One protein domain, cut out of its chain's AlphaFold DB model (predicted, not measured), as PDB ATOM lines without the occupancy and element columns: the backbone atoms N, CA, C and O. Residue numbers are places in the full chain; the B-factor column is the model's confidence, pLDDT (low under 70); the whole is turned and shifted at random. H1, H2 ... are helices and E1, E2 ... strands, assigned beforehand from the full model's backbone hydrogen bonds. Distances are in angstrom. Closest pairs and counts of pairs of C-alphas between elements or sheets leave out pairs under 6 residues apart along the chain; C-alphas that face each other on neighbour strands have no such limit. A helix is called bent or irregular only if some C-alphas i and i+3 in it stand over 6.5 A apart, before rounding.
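What this domain is: This is residues 2 to 111 of the 310 residues of the protein "ATP-binding protein" of Flavobacteriaceae bacterium (UniProt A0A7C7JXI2). A very small sheet of two parallel strands, E1 and E2, sits along one side of two crossing helices, H3 and H5, and both of these helices pack on E2. H1 lies side by side with H3 and makes one end of the longest axis, while H6 lies at the other end, beside H5, with H4 packed on H6 from nearer the middle; H2 is a short helix between E1 and H3 along the chain. The printed part has 110 residues, with six named helices and two named strands in the order H1, E1, H2, H3, E2, H4, H5, H6, and the class is mostly helix. It is compact, with a radius of gyration of the C-alphas of 13.7 A, and rounded, with spans of 36 by 30 by 22 A.

Where its parts are: Start at the sheet: E1 is residues 26 to 28, 6.6 A from first to last C-alpha, and E2 is residues 62 to 64, 7.0 A, beginning at C-alpha 62 at (-53.244, 6.031, 28.397). H3, the longest helix, takes residues 43 to 58 and measures 21.5 A; find C-alpha 43 at (-44.700, -1.636, 40.380). H5 is residues 80 to 93, 19.8 A long. Go back to C-alpha 9 at (-46.480, 0.188, 49.929), where H1 begins; it runs to residue 20, 16.5 A away. H2 is residues 34 to 38, 8.1 A; it is neither bent nor irregular, but only just, for C-alphas 35 and 38 are 6.1 A apart. H4 is residues 68 to 75, 10.2 A, and is irregular, with C-alphas 71 and 74 standing 8.3 A apart. H6 is residues 102 to 110, 13.3 A, and ends at C-alpha 110 at (-34.820, -10.732, 24.439).

How they stand to each other: Look first across the sheet, where E1 and E2 are parallel, with 35 degrees between their directions; C-alphas 27 and 63 face each other at 4.4 A. N 28 and O 63 are within hydrogen-bond range at 2.8 A, as are N 63 and O 26 at 2.8 A. E1, H2, H3 and E2 make a strand-helix-strand unit, two parallel neighbour strands with helices between, and its crossover is right-handed. The closest C-alphas of H3 and E2 are those of Ile 51 and Leu 62, 6.1 A apart; for E2 and H5 they are those of Gln 63 and Gln 90, 6.5 A. H3 is the hub, touching three helices. With its residues 48 to 52 alone it touches H5, closest at the C-alphas of Thr 52 and Ala 86, 5.6 A, at a steep tilt of 53 degrees, the same way. H1 touches H3, closest at the C-alphas of Ile 16 and Ile 47, 6.4 A, at a shallow tilt of 20 degrees, the same way. H2 and H3 touch only at the corner, and only just, with 3 pairs of C-alphas within 8 A, the closest those of Leu 37 and Leu 43, 6.3 A. H5 and H6 form a helical hairpin at a shallow tilt of 25 degrees, opposite ways, closest at the C-alphas of Lys 84 and Ile 107, 7.2 A. H6 touches H4, closest at the C-alphas of Ser 70 and Gly 103, 4.1 A, at a steep tilt of 37 degrees, only just beyond shallow, the same way. H1 and H6 are apart. In H1, H3 and H5 every O i to N i+4 pair is within hydrogen-bond range; the counts are 4 of 5 in H6, 2 of 4 in H4 and 0 of 1 in H2, which has 1 of 2 O i to N i+3 pairs within range.

The domain as a whole: The C-alphas farthest apart are those of Thr 5 and Leu 92, 38.8 A. The printed part has no cut from residue 2 to 111. No link is long; the link from H5 to H6, 8 residues, is short, and the other links are tight. The mean pLDDT of the printed part is 93.4, and residue 2 is the one printed residue under 70.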
ATOM      1  N   ILE A   2     -41.878  14.682  47.578       69.62
ATOM      2  CA  ILE A   2     -42.184  13.822  48.738       69.62
ATOM      3  C   ILE A   2     -40.841  13.287  49.229       69.62
ATOM      4  O   ILE A   2     -40.034  12.887  48.390       69.62
ATOM      5  N   ASP A   3     -40.594  13.328  50.530       83.06
ATOM      6  CA  ASP A   3     -39.394  12.757  51.142       83.06
ATOM      7  C   ASP A   3     -39.355  11.233  50.924       83.06
ATOM      8  O   ASP A   3     -40.394  10.577  51.008       83.06
ATOM      9  N   ASP A   4     -38.189  10.666  50.610       82.00
ATOM     10  CA  ASP A   4     -38.047   9.225  50.356       82.00
ATOM     11  C   ASP A   4     -38.423   8.379  51.586       82.00
ATOM     12  O   ASP A   4     -38.877   7.248  51.436       82.00
ATOM     13  N   THR A   5     -38.334   8.946  52.793       83.50
ATOM     14  CA  THR A   5     -38.800   8.311  54.040       83.50
ATOM     15  C   THR A   5     -40.315   8.092  54.094       83.50
ATOM     16  O   THR A   5     -40.790   7.287  54.891       83.50
ATOM     17  N   LEU A   6     -41.081   8.782  53.244       84.81
ATOM     18  CA  LEU A   6     -42.536   8.653  53.139       84.81
ATOM     19  C   LEU A   6     -42.965   7.675  52.031       84.81
ATOM     20  O   LEU A   6     -44.161   7.504  51.797       84.81
ATOM     21  N   ILE A   7     -42.015   7.059  51.321       90.12
ATOM     22  CA  ILE A   7     -42.304   6.038  50.311       90.12
ATOM     23  C   ILE A   7     -42.560   4.711  51.019       90.12
ATOM     24  O   ILE A   7     -41.681   4.160  51.675       90.12
ATOM     25  N   ASN A   8     -43.772   4.191  50.855       91.81
ATOM     26  CA  ASN A   8     -44.207   2.911  51.397       91.81
ATOM     27  C   ASN A   8     -45.189   2.223  50.431       91.81
ATOM     28  O   ASN A   8     -45.592   2.804  49.415       91.81
ATOM     29  N   ASP A   9     -45.573   0.990  50.757       92.44
ATOM     30  CA  ASP A   9     -46.480   0.188  49.929       92.44
ATOM     31  C   ASP A   9     -47.864   0.825  49.766       92.44
ATOM     32  O   ASP A   9     -48.420   0.811  48.670       92.44
ATOM     33  N   GLU A  10     -48.396   1.467  50.810       92.62
ATOM     34  CA  GLU A  10     -49.706   2.135  50.759       92.62
ATOM     35  C   GLU A  10     -49.731   3.281  49.736       92.62
ATOM     36  O   GLU A  10     -50.717   3.486  49.013       92.62
ATOM     37  N   LEU A  11     -48.632   4.035  49.645       91.69
ATOM     38  CA  LEU A  11     -48.490   5.106  48.668       91.69
ATOM     39  C   LEU A  11     -48.307   4.538  47.253       91.69
ATOM     40  O   LEU A  11     -48.898   5.071  46.311       91.69
ATOM     41  N   ALA A  12     -47.562   3.436  47.098       93.06
ATOM     42  CA  ALA A  12     -47.441   2.727  45.822       93.06
ATOM     43  C   ALA A  12     -48.802   2.192  45.330       93.06
ATOM     44  O   ALA A  12     -49.166   2.379  44.167       93.06
ATOM     45  N   ASP A  13     -49.611   1.618  46.221       93.62
ATOM     46  CA  ASP A  13     -50.969   1.161  45.909       93.62
ATOM     47  C   ASP A  13     -51.904   2.320  45.557       93.62
ATOM     48  O   ASP A  13     -52.732   2.220  44.644       93.62
ATOM     49  N   SER A  14     -51.743   3.460  46.226       93.00
ATOM     50  CA  SER A  14     -52.487   4.681  45.909       93.00
ATOM     51  C   SER A  14     -52.154   5.226  44.516       93.00
ATOM     52  O   SER A  14     -53.051   5.736  43.838       93.00
ATOM     53  N   LEU A  15     -50.910   5.079  44.044       92.50
ATOM     54  CA  LEU A  15     -50.530   5.411  42.665       92.50
ATOM     55  C   LEU A  15     -51.253   4.510  41.658       92.50
ATOM     56  O   LEU A  15     -51.908   5.023  40.748       92.50
ATOM     57  N   ILE A  16     -51.220   3.188  41.860       94.88
ATOM     58  CA  ILE A  16     -51.930   2.222  41.003       94.88
ATOM     59  C   ILE A  16     -53.429   2.549  40.964       94.88
ATOM     60  O   ILE A  16     -54.036   2.621  39.894       94.88
ATOM     61  N   LYS A  17     -54.028   2.826  42.128       95.75
ATOM     62  CA  LYS A  17     -55.442   3.210  42.254       95.75
ATOM     63  C   LYS A  17     -55.766   4.538  41.572       95.75
ATOM     64  O   LYS A  17     -56.897   4.750  41.138       95.75
ATOM     65  N   THR A  18     -54.808   5.455  41.504       94.81
ATOM     66  CA  THR A  18     -54.975   6.724  40.789       94.81
ATOM     67  C   THR A  18     -55.014   6.476  39.284       94.81
ATOM     68  O   THR A  18     -55.939   6.942  38.624       94.81
ATOM     69  N   ILE A  19     -54.074   5.684  38.760       94.56
ATOM     70  CA  ILE A  19     -54.020   5.313  37.338       94.56
ATOM     71  C   ILE A  19     -55.269   4.521  36.935       94.56
ATOM     72  O   ILE A  19     -55.854   4.788  35.888       94.56
ATOM     73  N   SER A  20     -55.758   3.617  37.789       94.94
ATOM     74  CA  SER A  20     -56.931   2.790  37.467       94.94
ATOM     75  C   SER A  20     -58.218   3.601  37.300       94.94
ATOM     76  O   SER A  20     -59.094   3.224  36.519       94.94
ATOM     77  N   LYS A  21     -58.308   4.741  37.996       95.56
ATOM     78  CA  LYS A  21     -59.420   5.695  37.909       95.56
ATOM     79  C   LYS A  21     -59.297   6.684  36.748       95.56
ATOM     80  O   LYS A  21     -60.250   7.424  36.507       95.56
ATOM     81  N   MET A  22     -58.161   6.737  36.049       94.94
ATOM     82  CA  MET A  22     -58.017   7.598  34.875       94.94
ATOM     83  C   MET A  22     -58.929   7.095  33.754       94.94
ATOM     84  O   MET A  22     -58.895   5.925  33.387       94.94
ATOM     85  N   ASN A  23     -59.745   7.992  33.213       93.44
ATOM     86  CA  ASN A  23     -60.742   7.697  32.180       93.44
ATOM     87  C   ASN A  23     -60.647   8.647  30.976       93.44
ATOM     88  O   ASN A  23     -61.568   8.729  30.167       93.44
ATOM     89  N   LYS A  24     -59.545   9.392  30.875       93.31
ATOM     90  CA  LYS A  24     -59.234  10.286  29.760       93.31
ATOM     91  C   LYS A  24     -57.828   9.986  29.238       93.31
ATOM     92  O   LYS A  24     -57.004   9.534  30.039       93.31
ATOM     93  N   PRO A  25     -57.543  10.298  27.960       93.75
ATOM     94  CA  PRO A  25     -56.191  10.228  27.424       93.75
ATOM     95  C   PRO A  25     -55.226  11.023  28.298       93.75
ATOM     96  O   PRO A  25     -55.515  12.164  28.670       93.75
ATOM     97  N   ASN A  26     -54.108  10.404  28.662       94.56
ATOM     98  CA  ASN A  26     -53.096  11.016  29.513       94.56
ATOM     99  C   ASN A  26     -51.758  10.299  29.340       94.56
ATOM    100  O   ASN A  26     -51.741   9.103  29.052       94.56
ATOM    101  N   THR A  27     -50.659  11.006  29.579       94.75
ATOM    102  CA  THR A  27     -49.302  10.462  29.503       94.75
ATOM    103  C   THR A  27     -48.732  10.299  30.906       94.75
ATOM    104  O   THR A  27     -48.732  11.228  31.715       94.75
ATOM    105  N   ILE A  28     -48.260   9.095  31.217       93.69
ATOM    106  CA  ILE A  28     -47.718   8.735  32.525       93.69
ATOM    107  C   ILE A  28     -46.191   8.760  32.436       93.69
ATOM    108  O   ILE A  28     -45.585   8.027  31.654       93.69
ATOM    109  N   HIS A  29     -45.573   9.606  33.261       92.19
ATOM    110  CA  HIS A  29     -44.121   9.740  33.364       92.19
ATOM    111  C   HIS A  29     -43.587   8.895  34.525       92.19
ATOM    112  O   HIS A  29     -44.000   9.081  35.673       92.19
ATOM    113  N   PHE A  30     -42.655   7.989  34.230       92.62
ATOM    114  CA  PHE A  30     -42.146   7.007  35.191       92.62
ATOM    115  C   PHE A  30     -40.867   7.440  35.921       92.62
ATOM    116  O   PHE A  30     -40.593   6.888  36.984       92.62
ATOM    117  N   ASP A  31     -40.163   8.485  35.462       87.00
ATOM    118  CA  ASP A  31     -38.887   8.931  36.058       87.00
ATOM    119  C   ASP A  31     -38.988   9.168  37.582       87.00
ATOM    120  O   ASP A  31     -38.085   8.862  38.353       87.00
ATOM    121  N   ARG A  32     -40.121   9.699  38.067       87.50
ATOM    122  CA  ARG A  32     -40.344   9.936  39.511       87.50
ATOM    123  C   ARG A  32     -40.944   8.746  40.257       87.50
ATOM    124  O   ARG A  32     -41.059   8.798  41.486       87.50
ATOM    125  N   LEU A  33     -41.385   7.723  39.533       92.00
ATOM    126  CA  LEU A  33     -41.978   6.511  40.088       92.00
ATOM    127  C   LEU A  33     -40.912   5.456  40.405       92.00
ATOM    128  O   LEU A  33     -41.162   4.595  41.239       92.00
ATOM    129  N   GLU A  34     -39.716   5.560  39.825       92.56
ATOM    130  CA  GLU A  34     -38.613   4.605  40.007       92.56
ATOM    131  C   GLU A  34     -38.235   4.398  41.483       92.56
ATOM    132  O   GLU A  34     -38.053   3.281  41.954       92.56
ATOM    133  N   ARG A  35     -38.238   5.469  42.278       92.44
ATOM    134  CA  ARG A  35     -37.995   5.404  43.729       92.44
ATOM    135  C   ARG A  35     -38.965   4.494  44.500       92.44
ATOM    136  O   ARG A  35     -38.613   4.030  45.582       92.44
ATOM    137  N   PHE A  36     -40.159   4.227  43.964       94.25
ATOM    138  CA  PHE A  36     -41.129   3.308  44.570       94.25
ATOM    139  C   PHE A  36     -40.786   1.834  44.323       94.25
ATOM    140  O   PHE A  36     -41.313   0.975  45.025       94.25
ATOM    141  N   LEU A  37     -39.862   1.527  43.404       93.69
ATOM    142  CA  LEU A  37     -39.380   0.161  43.183       93.69
ATOM    143  C   LEU A  37     -38.662  -0.408  44.416       93.69
ATOM    144  O   LEU A  37     -38.653  -1.619  44.609       93.69
ATOM    145  N   LYS A  38     -38.135   0.455  45.301       92.88
ATOM    146  CA  LYS A  38     -37.516   0.056  46.579       92.88
ATOM    147  C   LYS A  38     -38.484  -0.674  47.517       92.88
ATOM    148  O   LYS A  38     -38.049  -1.527  48.280       92.88
ATOM    149  N   VAL A  39     -39.767  -0.304  47.488       94.88
ATOM    150  CA  VAL A  39     -40.816  -0.893  48.342       94.88
ATOM    151  C   VAL A  39     -41.686  -1.870  47.557       94.88
ATOM    152  O   VAL A  39     -42.029  -2.933  48.060       94.88
ATOM    153  N   LYS A  40     -41.937  -1.574  46.274       94.62
ATOM    154  CA  LYS A  40     -42.739  -2.403  45.376       94.62
ATOM    155  C   LYS A  40     -41.986  -2.692  44.068       94.62
ATOM    156  O   LYS A  40     -42.216  -2.002  43.072       94.62
ATOM    157  N   PRO A  41     -41.108  -3.714  44.037       94.19
ATOM    158  CA  PRO A  41     -40.235  -3.991  42.889       94.19
ATOM    159  C   PRO A  41     -40.972  -4.265  41.571       94.19
ATOM    160  O   PRO A  41     -40.475  -3.941  40.502       94.19
ATOM    161  N   ASN A  42     -42.191  -4.807  41.633       95.12
ATOM    162  CA  ASN A  42     -43.025  -5.108  40.464       95.12
ATOM    163  C   ASN A  42     -43.996  -3.972  40.085       95.12
ATOM    164  O   ASN A  42     -44.978  -4.200  39.365       95.12
ATOM    165  N   LEU A  43     -43.787  -2.756  40.604       96.38
ATOM    166  CA  LEU A  43     -44.700  -1.636  40.380       96.38
ATOM    167  C   LEU A  43     -44.843  -1.312  38.891       96.38
ATOM    168  O   LEU A  43     -45.962  -1.121  38.421       96.38
ATOM    169  N   PHE A  44     -43.741  -1.259  38.144       97.12
ATOM    170  CA  PHE A  44     -43.777  -0.848  36.740       97.12
ATOM    171  C   PHE A  44     -44.491  -1.879  35.871       97.12
ATOM    172  O   PHE A  44     -45.383  -1.497  35.117       97.12
ATOM    173  N   GLN A  45     -44.216  -3.170  36.067       97.00
ATOM    174  CA  GLN A  45     -44.986  -4.255  35.450       97.00
ATOM    175  C   GLN A  45     -46.487  -4.144  35.765       97.00
ATOM    176  O   GLN A  45     -47.333  -4.255  34.875       97.00
ATOM    177  N   SER A  46     -46.837  -3.875  37.028       97.00
ATOM    178  CA  SER A  46     -48.234  -3.748  37.465       97.00
ATOM    179  C   SER A  46     -48.941  -2.563  36.803       97.00
ATOM    180  O   SER A  46     -50.089  -2.684  36.373       97.00
ATOM    181  N   ILE A  47     -48.261  -1.416  36.705       97.19
ATOM    182  CA  ILE A  47     -48.791  -0.229  36.033       97.19
ATOM    183  C   ILE A  47     -48.903  -0.477  34.525       97.19
ATOM    184  O   ILE A  47     -49.929  -0.133  33.946       97.19
ATOM    185  N   LEU A  48     -47.900  -1.096  33.895       97.88
ATOM    186  CA  LEU A  48     -47.922  -1.412  32.467       97.88
ATOM    187  C   LEU A  48     -49.111  -2.311  32.128       97.88
ATOM    188  O   LEU A  48     -49.889  -1.987  31.236       97.88
ATOM    189  N   LYS A  49     -49.322  -3.376  32.911       97.88
ATOM    190  CA  LYS A  49     -50.490  -4.256  32.785       97.88
ATOM    191  C   LYS A  49     -51.799  -3.487  32.889       97.88
ATOM    192  O   LYS A  49     -52.686  -3.668  32.061       97.88
ATOM    193  N   LEU A  50     -51.916  -2.609  33.883       97.44
ATOM    194  CA  LEU A  50     -53.103  -1.784  34.071       97.44
ATOM    195  C   LEU A  50     -53.350  -0.846  32.879       97.44
ATOM    196  O   LEU A  50     -54.482  -0.744  32.419       97.44
ATOM    197  N   ILE A  51     -52.312  -0.173  32.375       97.31
ATOM    198  CA  ILE A  51     -52.397   0.704  31.198       97.31
ATOM    199  C   ILE A  51     -52.868  -0.098  29.982       97.31
ATOM    200  O   ILE A  51     -53.851   0.288  29.347       97.31
ATOM    201  N   THR A  52     -52.208  -1.222  29.697       97.12
ATOM    202  CA  THR A  52     -52.507  -2.075  28.542       97.12
ATOM    203  C   THR A  52     -53.942  -2.593  28.587       97.12
ATOM    204  O   THR A  52     -54.672  -2.445  27.603       97.12
ATOM    205  N   ASP A  53     -54.376  -3.113  29.740       96.88
ATOM    206  CA  ASP A  53     -55.737  -3.610  29.951       96.88
ATOM    207  C   ASP A  53     -56.786  -2.508  29.776       96.88
ATOM    208  O   ASP A  53     -57.811  -2.730  29.134       96.88
ATOM    209  N   LYS A  54     -56.550  -1.316  30.337       95.88
ATOM    210  CA  LYS A  54     -57.493  -0.196  30.214       95.88
ATOM    211  C   LYS A  54     -57.599   0.294  28.779       95.88
ATOM    212  O   LYS A  54     -58.694   0.573  28.301       95.88
ATOM    213  N   ASN A  55     -56.482   0.399  28.076       95.25
ATOM    214  CA  ASN A  55     -56.497   0.818  26.684       95.25
ATOM    215  C   ASN A  55     -57.238  -0.178  25.790       95.25
ATOM    216  O   ASN A  55     -57.999   0.247  24.930       95.25
ATOM    217  N   GLU A  56     -57.058  -1.477  26.024       93.38
ATOM    218  CA  GLU A  56     -57.733  -2.525  25.259       93.38
ATOM    219  C   GLU A  56     -59.230  -2.617  25.582       93.38
ATOM    220  O   GLU A  56     -60.056  -2.673  24.675       93.38
ATOM    221  N   LYS A  57     -59.594  -2.626  26.870       94.56
ATOM    222  CA  LYS A  57     -60.974  -2.889  27.317       94.56
ATOM    223  C   LYS A  57     -61.854  -1.642  27.319       94.56
ATOM    224  O   LYS A  57     -63.059  -1.747  27.112       94.56
ATOM    225  N   GLU A  58     -61.275  -0.476  27.598       93.12
ATOM    226  CA  GLU A  58     -62.013   0.774  27.821       93.12
ATOM    227  C   GLU A  58     -61.695   1.866  26.781       93.12
ATOM    228  O   GLU A  58     -62.395   2.875  26.736       93.12
ATOM    229  N   GLY A  59     -60.650   1.715  25.955       90.75
ATOM    230  CA  GLY A  59     -60.301   2.695  24.916       90.75
ATOM    231  C   GLY A  59     -59.759   4.036  25.438       90.75
ATOM    232  O   GLY A  59     -59.830   5.043  24.736       90.75
ATOM    233  N   VAL A  60     -59.219   4.081  26.664       89.94
ATOM    234  CA  VAL A  60     -58.837   5.333  27.363       89.94
ATOM    235  C   VAL A  60     -57.652   6.071  26.714       89.94
ATOM    236  O   VAL A  60     -57.537   7.285  26.872       89.94
ATOM    237  N   ARG A  61     -56.793   5.370  25.960       92.81
ATOM    238  CA  ARG A  61     -55.548   5.890  25.351       92.81
ATOM    239  C   ARG A  61     -54.576   6.495  26.377       92.81
ATOM    240  O   ARG A  61     -54.048   7.588  26.186       92.81
ATOM    241  N   LEU A  62     -54.343   5.778  27.471       96.25
ATOM    242  CA  LEU A  62     -53.244   6.031  28.397       96.25
ATOM    243  C   LEU A  62     -51.904   5.748  27.709       96.25
ATOM    244  O   LEU A  62     -51.696   4.690  27.112       96.25
ATOM    245  N   GLN A  63     -51.003   6.711  27.808       95.62
ATOM    246  CA  GLN A  63     -49.710   6.708  27.150       95.62
ATOM    247  C   GLN A  63     -48.584   6.580  28.170       95.62
ATOM    248  O   GLN A  63     -48.684   7.099  29.284       95.62
ATOM    249  N   VAL A  64     -47.493   5.942  27.770       95.38
ATOM    250  CA  VAL A  64     -46.200   6.046  28.461       95.38
ATOM    251  C   VAL A  64     -45.287   6.990  27.684       95.38
ATOM    252  O   VAL A  64     -45.505   7.229  26.494       95.38
ATOM    253  N   TRP A  65     -44.286   7.555  28.356       92.38
ATOM    254  CA  TRP A  65     -43.315   8.433  27.704       92.38
ATOM    255  C   TRP A  65     -42.465   7.683  26.658       92.38
ATOM    256  O   TRP A  65     -42.305   6.467  26.737       92.38
ATOM    257  N   MET A  66     -41.925   8.409  25.673       88.19
ATOM    258  CA  MET A  66     -41.275   7.838  24.479       88.19
ATOM    259  C   MET A  66     -40.061   6.941  24.761       88.19
ATOM    260  O   MET A  66     -39.790   6.040  23.979       88.19
ATOM    261  N   ASP A  67     -39.348   7.171  25.863       91.69
ATOM    262  CA  ASP A  67     -38.152   6.419  26.272       91.69
ATOM    263  C   ASP A  67     -38.447   5.391  27.381       91.69
ATOM    264  O   ASP A  67     -37.531   4.808  27.957       91.69
ATOM    265  N   PHE A  68     -39.727   5.156  27.696       95.06
ATOM    266  CA  PHE A  68     -40.136   4.289  28.800       95.06
ATOM    267  C   PHE A  68     -39.553   2.879  28.676       95.06
ATOM    268  O   PHE A  68     -38.985   2.358  29.634       95.06
ATOM    269  N   PHE A  69     -39.673   2.275  27.491       96.50
ATOM    270  CA  PHE A  69     -39.197   0.915  27.260       96.50
ATOM    271  C   PHE A  69     -37.674   0.832  27.266       96.50
ATOM    272  O   PHE A  69     -37.160  -0.147  27.778       96.50
ATOM    273  N   SER A  70     -36.950   1.844  26.775       95.88
ATOM    274  CA  SER A  70     -35.482   1.815  26.796       95.88
ATOM    275  C   SER A  70     -34.908   2.084  28.185       95.88
ATOM    276  O   SER A  70     -33.968   1.415  28.602       95.88
ATOM    277  N   LYS A  71     -35.477   3.029  28.941       95.62
ATOM    278  CA  LYS A  71     -34.986   3.382  30.283       95.62
ATOM    279  C   LYS A  71     -35.335   2.368  31.359       95.62
ATOM    280  O   LYS A  71     -34.597   2.240  32.331       95.62
ATOM    281  N   HIS A  72     -36.490   1.723  31.244       96.31
ATOM    282  CA  HIS A  72     -37.062   0.956  32.347       96.31
ATOM    283  C   HIS A  72     -37.299  -0.513  32.016       96.31
ATOM    284  O   HIS A  72     -37.987  -1.177  32.787       96.31
ATOM    285  N   PHE A  73     -36.725  -1.022  30.921       96.69
ATOM    286  CA  PHE A  73     -36.917  -2.396  30.455       96.69
ATOM    287  C   PHE A  73     -36.752  -3.440  31.568       96.69
ATOM    288  O   PHE A  73     -37.652  -4.239  31.810       96.69
ATOM    289  N   GLU A  74     -35.651  -3.363  32.323       94.81
ATOM    290  CA  GLU A  74     -35.337  -4.285  33.428       94.81
ATOM    291  C   GLU A  74     -36.370  -4.241  34.568       94.81
ATOM    292  O   GLU A  74     -36.530  -5.201  35.318       94.81
ATOM    293  N   SER A  75     -37.106  -3.135  34.702       95.50
ATOM    294  CA  SER A  75     -38.157  -2.961  35.713       95.50
ATOM    295  C   SER A  75     -39.541  -3.427  35.236       95.50
ATOM    296  O   SER A  75     -40.500  -3.391  36.011       95.50
ATOM    297  N   LEU A  76     -39.683  -3.856  33.975       95.94
ATOM    298  CA  LEU A  76     -40.957  -4.335  33.418       95.94
ATOM    299  C   LEU A  76     -41.250  -5.804  33.759       95.94
ATOM    300  O   LEU A  76     -42.375  -6.258  33.543       95.94
ATOM    301  N   GLY A  77     -40.285  -6.509  34.355       92.56
ATOM    302  CA  GLY A  77     -40.390  -7.924  34.710       92.56
ATOM    303  C   GLY A  77     -40.262  -8.859  33.503       92.56
ATOM    304  O   GLY A  77     -39.954  -8.431  32.397       92.56
ATOM    305  N   ASP A  78     -40.534 -10.144  33.728       94.19
ATOM    306  CA  ASP A  78     -40.240 -11.211  32.753       94.19
ATOM    307  C   ASP A  78     -41.417 -11.547  31.813       94.19
ATOM    308  O   ASP A  78     -41.328 -12.453  30.985       94.19
ATOM    309  N   ASP A  79     -42.549 -10.846  31.942       97.00
ATOM    310  CA  ASP A  79     -43.724 -11.042  31.080       97.00
ATOM    311  C   ASP A  79     -43.515 -10.328  29.737       97.00
ATOM    312  O   ASP A  79     -44.033  -9.235  29.492       97.00
ATOM    313  N   ILE A  80     -42.701 -10.942  28.875       97.56
ATOM    314  CA  ILE A  80     -42.341 -10.381  27.570       97.56
ATOM    315  C   ILE A  80     -43.569 -10.146  26.683       97.56
ATOM    316  O   ILE A  80     -43.632  -9.145  25.976       97.56
ATOM    317  N   GLU A  81     -44.592 -10.995  26.781       97.94
ATOM    318  CA  GLU A  81     -45.829 -10.862  26.008       97.94
ATOM    319  C   GLU A  81     -46.612  -9.605  26.403       97.94
ATOM    320  O   GLU A  81     -47.112  -8.877  25.539       97.94
ATOM    321  N   LEU A  82     -46.655  -9.276  27.700       98.12
ATOM    322  CA  LEU A  82     -47.189  -7.993  28.154       98.12
ATOM    323  C   LEU A  82     -46.392  -6.813  27.580       98.12
ATOM    324  O   LEU A  82     -47.001  -5.835  27.136       98.12
ATOM    325  N   ILE A  83     -45.057  -6.888  27.591       98.50
ATOM    326  CA  ILE A  83     -44.173  -5.818  27.100       98.50
ATOM    327  C   ILE A  83     -44.400  -5.585  25.604       98.50
ATOM    328  O   ILE A  83     -44.672  -4.453  25.201       98.50
ATOM    329  N   LYS A  84     -44.366  -6.648  24.795       98.19
ATOM    330  CA  LYS A  84     -44.621  -6.616  23.348       98.19
ATOM    331  C   LYS A  84     -45.989  -6.016  23.026       98.19
ATOM    332  O   LYS A  84     -46.094  -5.073  22.237       98.19
ATOM    333  N   LYS A  85     -47.043  -6.507  23.690       97.25
ATOM    334  CA  LYS A  85     -48.416  -6.014  23.516       97.25
ATOM    335  C   LYS A  85     -48.531  -4.534  23.867       97.25
ATOM    336  O   LYS A  85     -49.144  -3.766  23.126       97.25
ATOM    337  N   ALA A  86     -47.944  -4.130  24.995       97.38
ATOM    338  CA  ALA A  86     -47.933  -2.739  25.415       97.38
ATOM    339  C   ALA A  86     -47.187  -1.866  24.399       97.38
ATOM    340  O   ALA A  86     -47.705  -0.823  24.011       97.38
ATOM    341  N   TYR A  87     -46.020  -2.303  23.923       97.12
ATOM    342  CA  TYR A  87     -45.225  -1.568  22.943       97.12
ATOM    343  C   TYR A  87     -46.014  -1.311  21.653       97.12
ATOM    344  O   TYR A  87     -46.150  -0.160  21.236       97.12
ATOM    345  N   ILE A  88     -46.596  -2.361  21.056       93.69
ATOM    346  CA  ILE A  88     -47.420  -2.245  19.840       93.69
ATOM    347  C   ILE A  88     -48.560  -1.250  20.067       93.69
ATOM    348  O   ILE A  88     -48.786  -0.352  19.254       93.69
ATOM    349  N   GLN A  89     -49.256  -1.364  21.198       93.50
ATOM    350  CA  GLN A  89     -50.350  -0.462  21.533       93.50
ATOM    351  C   GLN A  89     -49.883   0.999  21.642       93.50
ATOM    352  O   GLN A  89     -50.566   1.896  21.150       93.50
ATOM    353  N   GLN A  90     -48.726   1.258  22.256       94.19
ATOM    354  CA  GLN A  90     -48.177   2.610  22.384       94.19
ATOM    355  C   GLN A  90     -47.765   3.192  21.030       94.19
ATOM    356  O   GLN A  90     -48.109   4.341  20.751       94.19
ATOM    357  N   ASN A  91     -47.142   2.387  20.166       89.75
ATOM    358  CA  ASN A  91     -46.808   2.762  18.791       89.75
ATOM    359  C   ASN A  91     -48.052   3.150  17.974       89.75
ATOM    360  O   ASN A  91     -48.036   4.130  17.238       89.75
ATOM    361  N   LEU A  92     -49.165   2.429  18.141       86.31
ATOM    362  CA  LEU A  92     -50.426   2.755  17.465       86.31
ATOM    363  C   LEU A  92     -51.111   4.002  18.047       86.31
ATOM    364  O   LEU A  92     -51.805   4.727  17.339       86.31
ATOM    365  N   ILE A  93     -50.946   4.268  19.345       88.06
ATOM    366  CA  ILE A  93     -51.577   5.419  20.006       88.06
ATOM    367  C   ILE A  93     -50.831   6.732  19.714       88.06
ATOM    368  O   ILE A  93     -51.479   7.787  19.734       88.06
ATOM    369  N   GLN A  94     -49.513   6.687  19.495       86.62
ATOM    370  CA  GLN A  94     -48.610   7.843  19.494       86.62
ATOM    371  C   GLN A  94     -47.787   7.952  18.198       86.62
ATOM    372  O   GLN A  94     -46.991   7.078  17.888       86.62
ATOM    373  N   HIS A  95     -47.872   9.086  17.493       78.31
ATOM    374  CA  HIS A  95     -47.182   9.287  16.205       78.31
ATOM    375  C   HIS A  95     -45.644   9.367  16.266       78.31
ATOM    376  O   HIS A  95     -44.990   9.145  15.252       78.31
ATOM    377  N   HIS A  96     -45.063   9.729  17.415       81.50
ATOM    378  CA  HIS A  96     -43.612   9.926  17.583       81.50
ATOM    379  C   HIS A  96     -43.026   9.048  18.692       81.50
ATOM    380  O   HIS A  96     -41.992   9.373  19.278       81.50
ATOM    381  N   PHE A  97     -43.720   7.963  19.029       89.62
ATOM    382  CA  PHE A  97     -43.253   7.031  20.039       89.62
ATOM    383  C   PHE A  97     -42.021   6.273  19.544       89.62
ATOM    384  O   PHE A  97     -41.974   5.852  18.394       89.62
ATOM    385  N   ASP A  98     -41.022   6.165  20.423       90.00
ATOM    386  CA  ASP A  98     -39.750   5.475  20.194       90.00
ATOM    387  C   ASP A  98     -39.126   5.718  18.807       90.00
ATOM    388  O   ASP A  98     -38.714   4.797  18.110       90.00
ATOM    389  N   TYR A  99     -39.038   6.987  18.394       85.06
ATOM    390  CA  TYR A  99     -38.541   7.365  17.063       85.06
ATOM    391  C   TYR A  99     -37.144   6.804  16.730       85.06
ATOM    392  O   TYR A  99     -36.820   6.585  15.568       85.06
ATOM    393  N   GLN A 100     -36.303   6.576  17.745       88.06
ATOM    394  CA  GLN A 100     -34.961   6.002  17.580       88.06
ATOM    395  C   GLN A 100     -34.922   4.471  17.740       88.06
ATOM    396  O   GLN A 100     -33.839   3.892  17.637       88.06
ATOM    397  N   GLY A 101     -36.059   3.828  18.019       92.50
ATOM    398  CA  GLY A 101     -36.183   2.382  18.198       92.50
ATOM    399  C   GLY A 101     -35.431   1.826  19.404       92.50
ATOM    400  O   GLY A 101     -35.091   0.646  19.415       92.50
ATOM    401  N   GLN A 102     -35.099   2.648  20.400       95.38
ATOM    402  CA  GLN A 102     -34.302   2.192  21.540       95.38
ATOM    403  C   GLN A 102     -35.091   1.201  22.396       95.38
ATOM    404  O   GLN A 102     -34.546   0.185  22.812       95.38
ATOM    405  N   GLY A 103     -36.375   1.478  22.633       96.06
ATOM    406  CA  GLY A 103     -37.265   0.560  23.338       96.06
ATOM    407  C   GLY A 103     -37.517  -0.713  22.536       96.06
ATOM    408  O   GLY A 103     -37.493  -1.808  23.093       96.06
ATOM    409  N   PHE A 104     -37.681  -0.577  21.218       96.62
ATOM    410  CA  PHE A 104     -37.797  -1.702  20.294       96.62
ATOM    411  C   PHE A 104     -36.593  -2.641  20.385       96.62
ATOM    412  O   PHE A 104     -36.751  -3.859  20.461       96.62
ATOM    413  N   LEU A 105     -35.382  -2.076  20.409       97.44
ATOM    414  CA  LEU A 105     -34.146  -2.845  20.506       97.44
ATOM    415  C   LEU A 105     -34.045  -3.629  21.809       97.44
ATOM    416  O   LEU A 105     -33.583  -4.766  21.765       97.44
ATOM    417  N   GLU A 106     -34.486  -3.079  22.942       98.00
ATOM    418  CA  GLU A 106     -34.503  -3.847  24.194       98.00
ATOM    419  C   GLU A 106     -35.399  -5.088  24.086       98.00
ATOM    420  O   GLU A 106     -35.008  -6.169  24.523       98.00
ATOM    421  N   ILE A 107     -36.545  -4.978  23.404       98.25
ATOM    422  CA  ILE A 107     -37.419  -6.131  23.157       98.25
ATOM    423  C   ILE A 107     -36.729  -7.142  22.231       98.25
ATOM    424  O   ILE A 107     -36.705  -8.329  22.550       98.25
ATOM    425  N   LEU A 108     -36.110  -6.697  21.129       98.12
ATOM    426  CA  LEU A 108     -35.432  -7.599  20.184       98.12
ATOM    427  C   LEU A 108     -34.228  -8.338  20.779       98.12
ATOM    428  O   LEU A 108     -33.921  -9.447  20.341       98.12
ATOM    429  N   LYS A 109     -33.534  -7.744  21.759       97.25
ATOM    430  CA  LYS A 109     -32.441  -8.421  22.478       97.25
ATOM    431  C   LYS A 109     -32.936  -9.641  23.256       97.25
ATOM    432  O   LYS A 109     -32.174 -10.589  23.422       97.25
ATOM    433  N   VAL A 110     -34.185  -9.615  23.724       97.06
ATOM    434  CA  VAL A 110     -34.820 -10.732  24.439       97.06
ATOM    435  C   VAL A 110     -35.515 -11.681  23.471       97.06
ATOM    436  O   VAL A 110     -35.349 -12.894  23.576       97.06
ATOM    437  N   ASP A 111     -36.269 -11.139  22.517       97.62
ATOM    438  CA  ASP A 111     -37.006 -11.916  21.532       97.62
ATOM    439  C   ASP A 111     -36.992 -11.247  20.153       97.62
ATOM    440  O   ASP A 111     -37.752 -10.321  19.861       97.62
TER     441      ASP A 111